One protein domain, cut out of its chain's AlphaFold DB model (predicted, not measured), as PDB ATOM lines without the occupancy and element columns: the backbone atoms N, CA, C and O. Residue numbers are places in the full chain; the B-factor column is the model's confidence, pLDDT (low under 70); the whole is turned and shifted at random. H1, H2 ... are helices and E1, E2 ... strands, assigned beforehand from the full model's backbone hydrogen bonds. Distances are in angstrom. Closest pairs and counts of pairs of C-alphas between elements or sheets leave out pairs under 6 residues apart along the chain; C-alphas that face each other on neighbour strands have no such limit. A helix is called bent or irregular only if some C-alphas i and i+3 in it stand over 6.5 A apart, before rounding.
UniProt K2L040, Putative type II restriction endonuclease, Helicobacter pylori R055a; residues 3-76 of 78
ATOM      1  N   CYS A   3     126.227 127.420  75.314       90.56
ATOM      2  CA  CYS A   3     125.942 126.417  74.297       90.56
ATOM      3  C   CYS A   3     125.012 127.024  73.253       90.56
ATOM      4  O   CYS A   3     124.024 127.659  73.619       90.56
ATOM      5  N   LEU A   4     125.320 126.797  71.977       93.81
ATOM      6  CA  LEU A   4     124.505 127.219  70.842       93.81
ATOM      7  C   LEU A   4     123.921 125.978  70.165       93.81
ATOM      8  O   LEU A   4     124.642 125.020  69.894       93.81
ATOM      9  N   GLY A   5     122.615 125.994  69.922       93.25
ATOM     10  CA  GLY A   5     121.904 124.984  69.148       93.25
ATOM     11  C   GLY A   5     121.474 125.588  67.822       93.25
ATOM     12  O   GLY A   5     120.594 126.444  67.808       93.25
ATOM     13  N   VAL A   6     122.098 125.164  66.727       94.19
ATOM     14  CA  VAL A   6     121.746 125.608  65.375       94.19
ATOM     15  C   VAL A   6     120.835 124.552  64.756       94.19
ATOM     16  O   VAL A   6     121.253 123.412  64.558       94.19
ATOM     17  N   CYS A   7     119.590 124.925  64.491       92.62
ATOM     18  CA  CYS A   7     118.613 124.138  63.750       92.62
ATOM     19  C   CYS A   7     118.383 124.782  62.375       92.62
ATOM     20  O   CYS A   7     118.867 125.880  62.113       92.62
ATOM     21  N   GLU A   8     117.646 124.104  61.499       95.19
ATOM     22  CA  GLU A   8     117.332 124.624  60.160       95.19
ATOM     23  C   GLU A   8     116.548 125.947  60.216       95.19
ATOM     24  O   GLU A   8     116.831 126.872  59.462       95.19
ATOM     25  N   ASP A   9     115.604 126.056  61.151       94.88
ATOM     26  CA  ASP A   9     114.659 127.169  61.285       94.88
ATOM     27  C   ASP A   9     114.864 128.011  62.555       94.88
ATOM     28  O   ASP A   9     114.209 129.039  62.736       94.88
ATOM     29  N   LYS A  10     115.743 127.569  63.462       94.88
ATOM     30  CA  LYS A  10     115.893 128.148  64.802       94.88
ATOM     31  C   LYS A  10     117.341 128.235  65.224       94.88
ATOM     32  O   LYS A  10     118.151 127.348  64.960       94.88
ATOM     33  N   LEU A  11     117.628 129.275  65.994       96.56
ATOM     34  CA  LEU A  11     118.867 129.394  66.735       96.56
ATOM     35  C   LEU A  11     118.519 129.449  68.218       96.56
ATOM     36  O   LEU A  11     117.715 130.265  68.665       96.56
ATOM     37  N   LEU A  12     119.116 128.541  68.973       96.75
ATOM     38  CA  LEU A  12     118.825 128.315  70.375       96.75
ATOM     39  C   LEU A  12     120.096 128.483  71.200       96.75
ATOM     40  O   LEU A  12     121.211 128.318  70.701       96.75
ATOM     41  N   TYR A  13     119.943 128.759  72.489       96.31
ATOM     42  CA  TYR A  13     121.069 128.840  73.403       96.31
ATOM     43  C   TYR A  13     120.753 128.303  74.793       96.31
ATOM     44  O   TYR A  13     119.601 128.189  75.215       96.31
ATOM     45  N   ARG A  14     121.818 128.016  75.538       92.62
ATOM     46  CA  ARG A  14     121.769 127.872  76.991       92.62
ATOM     47  C   ARG A  14     123.057 128.387  77.608       92.62
ATOM     48  O   ARG A  14     124.147 128.069  77.136       92.62
ATOM     49  N   ILE A  15     122.924 129.166  78.675       91.19
ATOM     50  CA  ILE A  15     124.054 129.622  79.479       91.19
ATOM     51  C   ILE A  15     124.169 128.700  80.687       91.19
ATOM     52  O   ILE A  15     123.177 128.432  81.360       91.19
ATOM     53  N   PHE A  16     125.385 128.227  80.941       87.75
ATOM     54  CA  PHE A  16     125.746 127.506  82.153       87.75
ATOM     55  C   PHE A  16     126.707 128.347  82.980       87.75
ATOM     56  O   PHE A  16     127.767 128.767  82.484       87.75
ATOM     57  N   LYS A  17     126.342 128.588  84.236       86.69
ATOM     58  CA  LYS A  17     127.182 129.291  85.201       86.69
ATOM     59  C   LYS A  17     128.239 128.346  85.776       86.69
ATOM     60  O   LYS A  17     128.125 127.123  85.709       86.69
ATOM     61  N   LYS A  18     129.329 128.913  86.295       82.44
ATOM     62  CA  LYS A  18     130.476 128.130  86.787       82.44
ATOM     63  C   LYS A  18     130.097 127.258  87.986       82.44
ATOM     64  O   LYS A  18     130.544 126.121  88.076       82.44
ATOM     65  N   ASP A  19     129.258 127.789  88.865       84.69
ATOM     66  CA  ASP A  19     128.698 127.121  90.038       84.69
ATOM     67  C   ASP A  19     127.705 126.006  89.687       84.69
ATOM     68  O   ASP A  19     127.343 125.224  90.554       84.69
ATOM     69  N   GLU A  20     127.289 125.868  88.427       86.06
ATOM     70  CA  GLU A  20     126.473 124.735  87.991       86.06
ATOM     71  C   GLU A  20     127.327 123.501  87.666       86.06
ATOM     72  O   GLU A  20     126.800 122.387  87.641       86.06
ATOM     73  N   ILE A  21     128.643 123.646  87.478       87.19
ATOM     74  CA  ILE A  21     129.562 122.547  87.149       87.19
ATOM     75  C   ILE A  21     130.271 122.065  88.413       87.19
ATOM     76  O   ILE A  21     130.998 122.804  89.070       87.19
ATOM     77  N   HIS A  22     130.110 120.785  88.721       88.31
ATOM     78  CA  HIS A  22     130.612 120.158  89.934       88.31
ATOM     79  C   HIS A  22     131.453 118.937  89.596       88.31
ATOM     80  O   HIS A  22     131.007 118.039  88.884       88.31
ATOM     81  N   TYR A  23     132.654 118.866  90.156       87.19
ATOM     82  CA  TYR A  23     133.461 117.656  90.114       87.19
ATOM     83  C   TYR A  23     133.206 116.815  91.365       87.19
ATOM     84  O   TYR A  23     133.385 117.292  92.486       87.19
ATOM     85  N   ILE A  24     132.809 115.556  91.187       88.62
ATOM     86  CA  ILE A  24     132.631 114.610  92.291       88.62
ATOM     87  C   ILE A  24     133.863 113.712  92.351       88.62
ATOM     88  O   ILE A  24     134.016 112.792  91.548       88.62
ATOM     89  N   HIS A  25     134.735 113.956  93.336       86.69
ATOM     90  CA  HIS A  25     136.019 113.256  93.464       86.69
ATOM     91  C   HIS A  25     135.864 111.737  93.623       86.69
ATOM     92  O   HIS A  25     136.605 110.978  93.004       86.69
ATOM     93  N   LYS A  26     134.860 111.289  94.392       90.31
ATOM     94  CA  LYS A  26     134.567 109.861  94.603       90.31
ATOM     95  C   LYS A  26     134.273 109.126  93.293       90.31
ATOM     96  O   LYS A  26     134.653 107.973  93.136       90.31
ATOM     97  N   GLU A  27     133.607 109.799  92.362       87.00
ATOM     98  CA  GLU A  27     133.207 109.222  91.079       87.00
ATOM     99  C   GLU A  27     134.185 109.548  89.948       87.00
ATOM    100  O   GLU A  27     134.076 108.969  88.870       87.00
ATOM    101  N   ARG A  28     135.126 110.475  90.185       85.81
ATOM    102  CA  ARG A  28     136.038 111.046  89.183       85.81
ATOM    103  C   ARG A  28     135.304 111.556  87.942       85.81
ATOM    104  O   ARG A  28     135.744 111.371  86.811       85.81
ATOM    105  N   LYS A  29     134.149 112.181  88.162       87.88
ATOM    106  CA  LYS A  29     133.239 112.639  87.109       87.88
ATOM    107  C   LYS A  29     132.838 114.083  87.336       87.88
ATOM    108  O   LYS A  29     132.659 114.525  88.473       87.88
ATOM    109  N   TYR A  30     132.644 114.788  86.231       88.31
ATOM    110  CA  TYR A  30     132.028 116.101  86.235       88.31
ATOM    111  C   TYR A  30     130.526 115.974  86.009       88.31
ATOM    112  O   TYR A  30     130.059 115.198  85.175       88.31
ATOM    113  N   PHE A  31     129.777 116.777  86.744       89.94
ATOM    114  CA  PHE A  31     128.337 116.890  86.662       89.94
ATOM    115  C   PHE A  31     127.958 118.344  86.469       89.94
ATOM    116  O   PHE A  31     128.607 119.246  86.987       89.94
ATOM    117  N   MET A  32     126.874 118.562  85.751       88.88
ATOM    118  CA  MET A  32     126.277 119.862  85.558       88.88
ATOM    119  C   MET A  32     124.875 119.846  86.153       88.88
ATOM    120  O   MET A  32     124.070 118.955  85.860       88.88
ATOM    121  N   LYS A  33     124.593 120.809  87.029       83.75
ATOM    122  CA  LYS A  33     123.261 121.018  87.579       83.75
ATOM    123  C   LYS A  33     122.378 121.592  86.480       83.75
ATOM    124  O   LYS A  33     122.744 122.549  85.806       83.75
ATOM    125  N   GLN A  34     121.213 120.988  86.304       75.19
ATOM    126  CA  GLN A  34     120.232 121.396  85.322       75.19
ATOM    127  C   GLN A  34     118.844 121.329  85.959       75.19
ATOM    128  O   GLN A  34     118.236 120.265  86.048       75.19
ATOM    129  N   ASN A  35     118.345 122.482  86.409       75.81
ATOM    130  CA  ASN A  35     117.108 122.582  87.187       75.81
ATOM    131  C   ASN A  35     117.199 121.696  88.455       75.81
ATOM    132  O   ASN A  35     118.101 121.892  89.274       75.81
ATOM    133  N   GLU A  36     116.306 120.713  88.598       78.00
ATOM    134  CA  GLU A  36     116.303 119.724  89.688       78.00
ATOM    135  C   GLU A  36     117.203 118.508  89.414       78.00
ATOM    136  O   GLU A  36     117.509 117.734  90.321       78.00
ATOM    137  N   PHE A  37     117.669 118.342  88.175       81.00
ATOM    138  CA  PHE A  37     118.440 117.180  87.749       81.00
ATOM    139  C   PHE A  37     119.940 117.479  87.688       81.00
ATOM    140  O   PHE A  37     120.384 118.622  87.560       81.00
ATOM    141  N   LYS A  38     120.750 116.421  87.749       85.25
ATOM    142  CA  LYS A  38     122.187 116.479  87.467       85.25
ATOM    143  C   LYS A  38     122.463 115.683  86.202       85.25
ATOM    144  O   LYS A  38     122.094 114.514  86.125       85.25
ATOM    145  N   LYS A  39     123.135 116.296  85.232       89.00
ATOM    146  CA  LYS A  39     123.635 115.599  84.044       89.00
ATOM    147  C   LYS A  39     125.130 115.385  84.151       89.00
ATOM    148  O   LYS A  39     125.861 116.280  84.561       89.00
ATOM    149  N   GLN A  40     125.587 114.197  83.784       89.88
ATOM    150  CA  GLN A  40     127.010 113.891  83.752       89.88
ATOM    151  C   GLN A  40     127.640 114.474  82.478       89.88
ATOM    152  O   GLN A  40     127.097 114.309  81.386       89.88
ATOM    153  N   LEU A  41     128.810 115.101  82.610       89.31
ATOM    154  CA  LEU A  41     129.701 115.348  81.480       89.31
ATOM    155  C   LEU A  41     130.448 114.050  81.159       89.31
ATOM    156  O   LEU A  41     131.073 113.436  82.028       89.31
ATOM    157  N   VAL A  42     130.364 113.610  79.910       88.50
ATOM    158  CA  VAL A  42     130.923 112.327  79.469       88.50
ATOM    159  C   VAL A  42     132.144 112.598  78.597       88.50
ATOM    160  O   VAL A  42     132.041 113.439  77.712       88.50
ATOM    161  N   PRO A  43     133.289 111.923  78.792       85.69
ATOM    162  CA  PRO A  43     134.415 112.041  77.870       85.69
ATOM    163  C   PRO A  43     133.977 111.730  76.432       85.69
ATOM    164  O   PRO A  43     133.233 110.775  76.196       85.69
ATOM    165  N   MET A  44     134.401 112.543  75.466       85.00
ATOM    166  CA  MET A  44     134.153 112.256  74.048       85.00
ATOM    167  C   MET A  44     135.014 111.096  73.558       85.00
ATOM    168  O   MET A  44     134.523 110.264  72.803       85.00
ATOM    169  N   ASN A  45     136.259 111.034  74.034       83.81
ATOM    170  CA  ASN A  45     137.211 109.982  73.716       83.81
ATOM    171  C   ASN A  45     137.526 109.188  74.993       83.81
ATOM    172  O   ASN A  45     137.967 109.795  75.970       83.81
ATOM    173  N   PRO A  46     137.330 107.857  75.008       71.81
ATOM    174  CA  PRO A  46     137.641 107.020  76.169       71.81
ATOM    175  C   PRO A  46     139.099 107.150  76.634       71.81
ATOM    176  O   PRO A  46     139.359 107.187  77.834       71.81
ATOM    177  N   ASP A  47     140.020 107.312  75.681       76.62
ATOM    178  CA  ASP A  47     141.467 107.340  75.922       76.62
ATOM    179  C   ASP A  47     142.036 108.761  76.069       76.62
ATOM    180  O   ASP A  47     143.220 108.939  76.350       76.62
ATOM    181  N   ASN A  48     141.206 109.795  75.881       66.25
ATOM    182  CA  ASN A  48     141.624 111.191  75.971       66.25
ATOM    183  C   ASN A  48     140.567 112.033  76.704       66.25
ATOM    184  O   ASN A  48     139.542 112.420  76.141       66.25
ATOM    185  N   GLN A  49     140.855 112.350  77.969       67.31
ATOM    186  CA  GLN A  49     139.957 113.089  78.865       67.31
ATOM    187  C   GLN A  49     139.959 114.611  78.647       67.31
ATOM    188  O   GLN A  49     139.419 115.347  79.468       67.31
ATOM    189  N   VAL A  50     140.551 115.107  77.559       73.06
ATOM    190  CA  VAL A  50     140.608 116.552  77.288       73.06
ATOM    191  C   VAL A  50     139.248 117.103  76.833       73.06
ATOM    192  O   VAL A  50     138.931 118.254  77.122       73.06
ATOM    193  N   ASN A  51     138.407 116.282  76.189       81.12
ATOM    194  CA  ASN A  51     137.116 116.714  75.640       81.12
ATOM    195  C   ASN A  51     135.937 116.009  76.321       81.12
ATOM    196  O   ASN A  51     135.887 114.779  76.372       81.12
ATOM    197  N   TYR A  52     134.944 116.786  76.760       84.88
ATOM    198  CA  TYR A  52     133.688 116.286  77.324       84.88
ATOM    199  C   TYR A  52     132.495 116.657  76.437       84.88
ATOM    200  O   TYR A  52     132.430 117.756  75.894       84.88
ATOM    201  N   LYS A  53     131.517 115.753  76.341       87.81
ATOM    202  CA  LYS A  53     130.193 115.986  75.757       87.81
ATOM    203  C   LYS A  53     129.124 116.077  76.841       87.81
ATOM    204  O   LYS A  53     129.180 115.380  77.858       87.81
ATOM    205  N   LEU A  54     128.117 116.901  76.572       88.19
ATOM    206  CA  LEU A  54     126.901 117.044  77.365       88.19
ATOM    207  C   LEU A  54     125.690 116.805  76.463       88.19
ATOM    208  O   LEU A  54     125.572 117.430  75.412       88.19
ATOM    209  N   THR A  55     124.778 115.935  76.887       87.69
ATOM    210  CA  THR A  55     123.527 115.689  76.158       87.69
ATOM    211  C   THR A  55     122.429 116.621  76.664       87.69
ATOM    212  O   THR A  55     121.991 116.520  77.815       87.69
ATOM    213  N   LEU A  56     121.948 117.502  75.791       87.31
ATOM    214  CA  LEU A  56     120.844 118.422  76.060       87.31
ATOM    215  C   LEU A  56     119.623 118.053  75.219       87.31
ATOM    216  O   LEU A  56     119.751 117.581  74.092       87.31
ATOM    217  N   ASN A  57     118.436 118.268  75.775       88.69
ATOM    218  CA  ASN A  57     117.189 118.214  75.025       88.69
ATOM    219  C   ASN A  57     116.889 119.611  74.466       88.69
ATOM    220  O   ASN A  57     117.097 120.602  75.157       88.69
ATOM    221  N   ILE A  58     116.352 119.705  73.248       89.44
ATOM    222  CA  ILE A  58     115.989 120.990  72.627       89.44
ATOM    223  C   ILE A  58     115.054 121.817  73.524       89.44
ATOM    224  O   ILE A  58     115.221 123.028  73.622       89.44
ATOM    225  N   LYS A  59     114.135 121.168  74.258       89.81
ATOM    226  CA  LYS A  59     113.218 121.825  75.211       89.81
ATOM    227  C   LYS A  59     113.927 122.536  76.369       89.81
ATOM    228  O   LYS A  59     113.304 123.285  77.109       89.81
ATOM    229  N   GLU A  60     115.209 122.255  76.569       88.19
ATOM    230  CA  GLU A  60     116.031 122.846  77.619       88.19
ATOM    231  C   GLU A  60     116.782 124.097  77.146       88.19
ATOM    232  O   GLU A  60     117.455 124.730  77.964       88.19
ATOM    233  N   LEU A  61     116.710 124.426  75.855       92.69
ATOM    234  CA  LEU A  61     117.323 125.604  75.256       92.69
ATOM    235  C   LEU A  61     116.297 126.740  75.133       92.69
ATOM    236  O   LEU A  61     115.088 126.516  75.136       92.69
ATOM    237  N   LYS A  62     116.795 127.970  75.028       95.25
ATOM    238  CA  LYS A  62     116.012 129.197  74.854       95.25
ATOM    239  C   LYS A  62     116.221 129.758  73.448       95.25
ATOM    240  O   LYS A  62     117.293 129.580  72.880       95.25
ATOM    241  N   GLU A  63     115.232 130.468  72.915       96.56
ATOM    242  CA  GLU A  63     115.337 131.188  71.634       96.56
ATOM    243  C   GLU A  63     116.416 132.276  71.690       96.56
ATOM    244  O   GLU A  63     116.380 133.105  72.602       96.56
ATOM    245  N   ILE A  64     117.333 132.312  70.711       96.75
ATOM    246  CA  ILE A  64     118.512 133.206  70.682       96.75
ATOM    247  C   ILE A  64     118.176 134.687  70.849       96.75
ATOM    248  O   ILE A  64     118.996 135.452  71.348       96.75
ATOM    249  N   THR A  65     116.963 135.095  70.480       96.38
ATOM    250  CA  THR A  65     116.477 136.475  70.601       96.38
ATOM    251  C   THR A  65     116.520 136.994  72.040       96.38
ATOM    252  O   THR A  65     116.611 138.198  72.250       96.38
ATOM    253  N   ASN A  66     116.522 136.101  73.035       95.44
ATOM    254  CA  ASN A  66     116.617 136.455  74.452       95.44
ATOM    255  C   ASN A  66     118.058 136.528  74.988       95.44
ATOM    256  O   ASN A  66     118.251 136.936  76.134       95.44
ATOM    257  N   LEU A  67     119.064 136.140  74.192       95.19
ATOM    258  CA  LEU A  67     120.440 135.960  74.661       95.19
ATOM    259  C   LEU A  67     121.047 137.255  75.208       95.19
ATOM    260  O   LEU A  67     121.588 137.238  76.308       95.19
ATOM    261  N   ILE A  68     120.948 138.360  74.461       94.12
ATOM    262  CA  ILE A  68     121.554 139.645  74.851       94.12
ATOM    263  C   ILE A  68     121.008 140.114  76.200       94.12
ATOM    264  O   ILE A  68     121.776 140.320  77.132       94.12
ATOM    265  N   LYS A  69     119.681 140.132  76.339       94.50
ATOM    266  CA  LYS A  69     119.002 140.526  77.578       94.50
ATOM    267  C   LYS A  69     119.379 139.649  78.774       94.50
ATOM    268  O   LYS A  69     119.431 140.112  79.909       94.50
ATOM    269  N   GLU A  70     119.592 138.352  78.558       94.56
ATOM    270  CA  GLU A  70     120.049 137.464  79.630       94.56
ATOM    271  C   GLU A  70     121.521 137.706  79.992       94.56
ATOM    272  O   GLU A  70     121.866 137.638  81.169       94.56
ATOM    273  N   LEU A  71     122.375 138.023  79.013       92.81
ATOM    274  CA  LEU A  71     123.775 138.372  79.254       92.81
ATOM    275  C   LEU A  71     123.911 139.688  80.020       92.81
ATOM    276  O   LEU A  71     124.665 139.714  80.986       92.81
ATOM    277  N   GLU A  72     123.165 140.728  79.649       94.38
ATOM    278  CA  GLU A  72     123.144 142.019  80.356       94.38
ATOM    279  C   GLU A  72     122.810 141.823  81.840       94.38
ATOM    280  O   GLU A  72     123.563 142.252  82.712       94.38
ATOM    281  N   ARG A  73     121.769 141.032  82.132       92.50
ATOM    282  CA  ARG A  73     121.384 140.670  83.505       92.50
ATOM    283  C   ARG A  73     122.440 139.871  84.262       92.50
ATOM    284  O   ARG A  73     122.577 140.035  85.466       92.50
ATOM    285  N   ILE A  74     123.126 138.938  83.598       90.00
ATOM    286  CA  ILE A  74     124.157 138.101  84.239       90.00
ATOM    287  C   ILE A  74     125.424 138.907  84.520       90.00
ATOM    288  O   ILE A  74     126.107 138.631  85.503       90.00
ATOM    289  N   LEU A  75     125.755 139.841  83.633       89.75
ATOM    290  CA  LEU A  75     126.946 140.676  83.721       89.75
ATOM    291  C   LEU A  75     126.719 141.950  84.538       89.75
ATOM    292  O   LEU A  75     127.664 142.719  84.677       89.75
ATOM    293  N   GLU A  76     125.506 142.152  85.063       88.31
ATOM    294  CA  GLU A  76     125.134 143.349  85.828       88.31
ATOM    295  C   GLU A  76     125.418 144.633  85.023       88.31
ATOM    296  O   GLU A  76     125.933 145.617  85.542       88.31
TER     297      GLU A  76
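AT A GLANCE: This is residues 3 to 76 of the 78 residues of the protein "Putative type II restriction endonuclease" of Helicobacter pylori R055a (UniProt K2L040). Two small lobes stand side by side with a loose middle between them: in one, the hairpin of E1 and E2 has the helix H1 beside E2, and in the other, the three-strand sheet of E3, E4 and E5 runs on through E5 into a second hairpin, E6 and E7. Two stretches join the lobes, residues 16 to 20 from E2 to E3 and residues 54 to 63 from E7 back to H1, and residues 62 to 63 of the second pair with E2. The printed part has 74 residues with seven named strands and then one named helix, in the order E1 E2 E3 E4 E5 E6 E7 H1, and its class is mixed, helices and strands. The strands form three antiparallel sheets, one in the order E3 E4 E5 and two of two strands, E1 E2 and E6 E7. The whole is loose, with a radius of gyration of the C-alphas of 14.3 A and spans of 39 by 32 by 22 A.

HOW THE PARTS SIT: E1, residues 3 to 6, and E2, residues 11 to 15, form an antiparallel hairpin at 170 degrees between their directions, with N 5 and O 12 at 2.8 A and N 14 and O 3 at 2.9 A, within hydrogen-bond range. E3, residues 21 to 24, follows and is apart from E2. E3 and E4, residues 29 to 34, form an antiparallel hairpin at 140 degrees, with N 22 and O 31 at 2.8 A. E4 and E5, residues 37 to 40, form another at 147 degrees, with N 32 and O 39 at 2.8 A. E3, E4 and E5 are a meander, each strand the antiparallel neighbour of the one before, with E3 and E5 as edge strands. E5 runs on into E6, residues 42 to 45, across a break of 1 residue at 19 degrees, and the two meet only through their link. The closest C-alphas of E4 and E6, those of Tyr 30 and Val 42, are 7.8 A apart. E6 and E7, residues 48 to 53, form an antiparallel hairpin at 128 degrees, with N 44 and O 51 at 2.8 A. Residues 62 to 63 pair antiparallel with residues 12 to 13 of E2. The closest C-alphas of E2 and H1, residues 64 to 74, are those of Leu 12 and Ile 64, 4.9 A apart. H1 and E1 are only just apart, their closest C-alphas 8.5 A from each other. H1 is not on the sheet of E3, E4 and E5. In H1, 5 of 7 O i to N i+4 pairs are within hydrogen-bond range.

IN THESE COORDINATES: E1 begins at C-alpha 3, at (125.942, 126.417, 74.297). E2 measures 13.8 A from first to last C-alpha, E4 15.8 A and E7 12.4 A. E4 begins at C-alpha 29, at (133.239, 112.639, 87.109). H1 measures 15.5 A and ends at C-alpha 74, at (124.157, 138.101, 84.239). H1 is irregular: C-alphas 65 and 68 are 7.3 A apart, against about 5 A in a regular helix.

THE WHOLE: The two C-alphas farthest apart are those of Asp 9 and Lys 26, at 42.5 A, and the first and last printed C-alphas, those of Cys 3 and Glu 76, are 20.5 A apart. The printed part has no cut. No link is long: six are tight, and the link of 10 residues from E7 to H1 is short. The mean pLDDT of the printed part is 88.2, and residues 48 to 49, which belong to E7, are under 70.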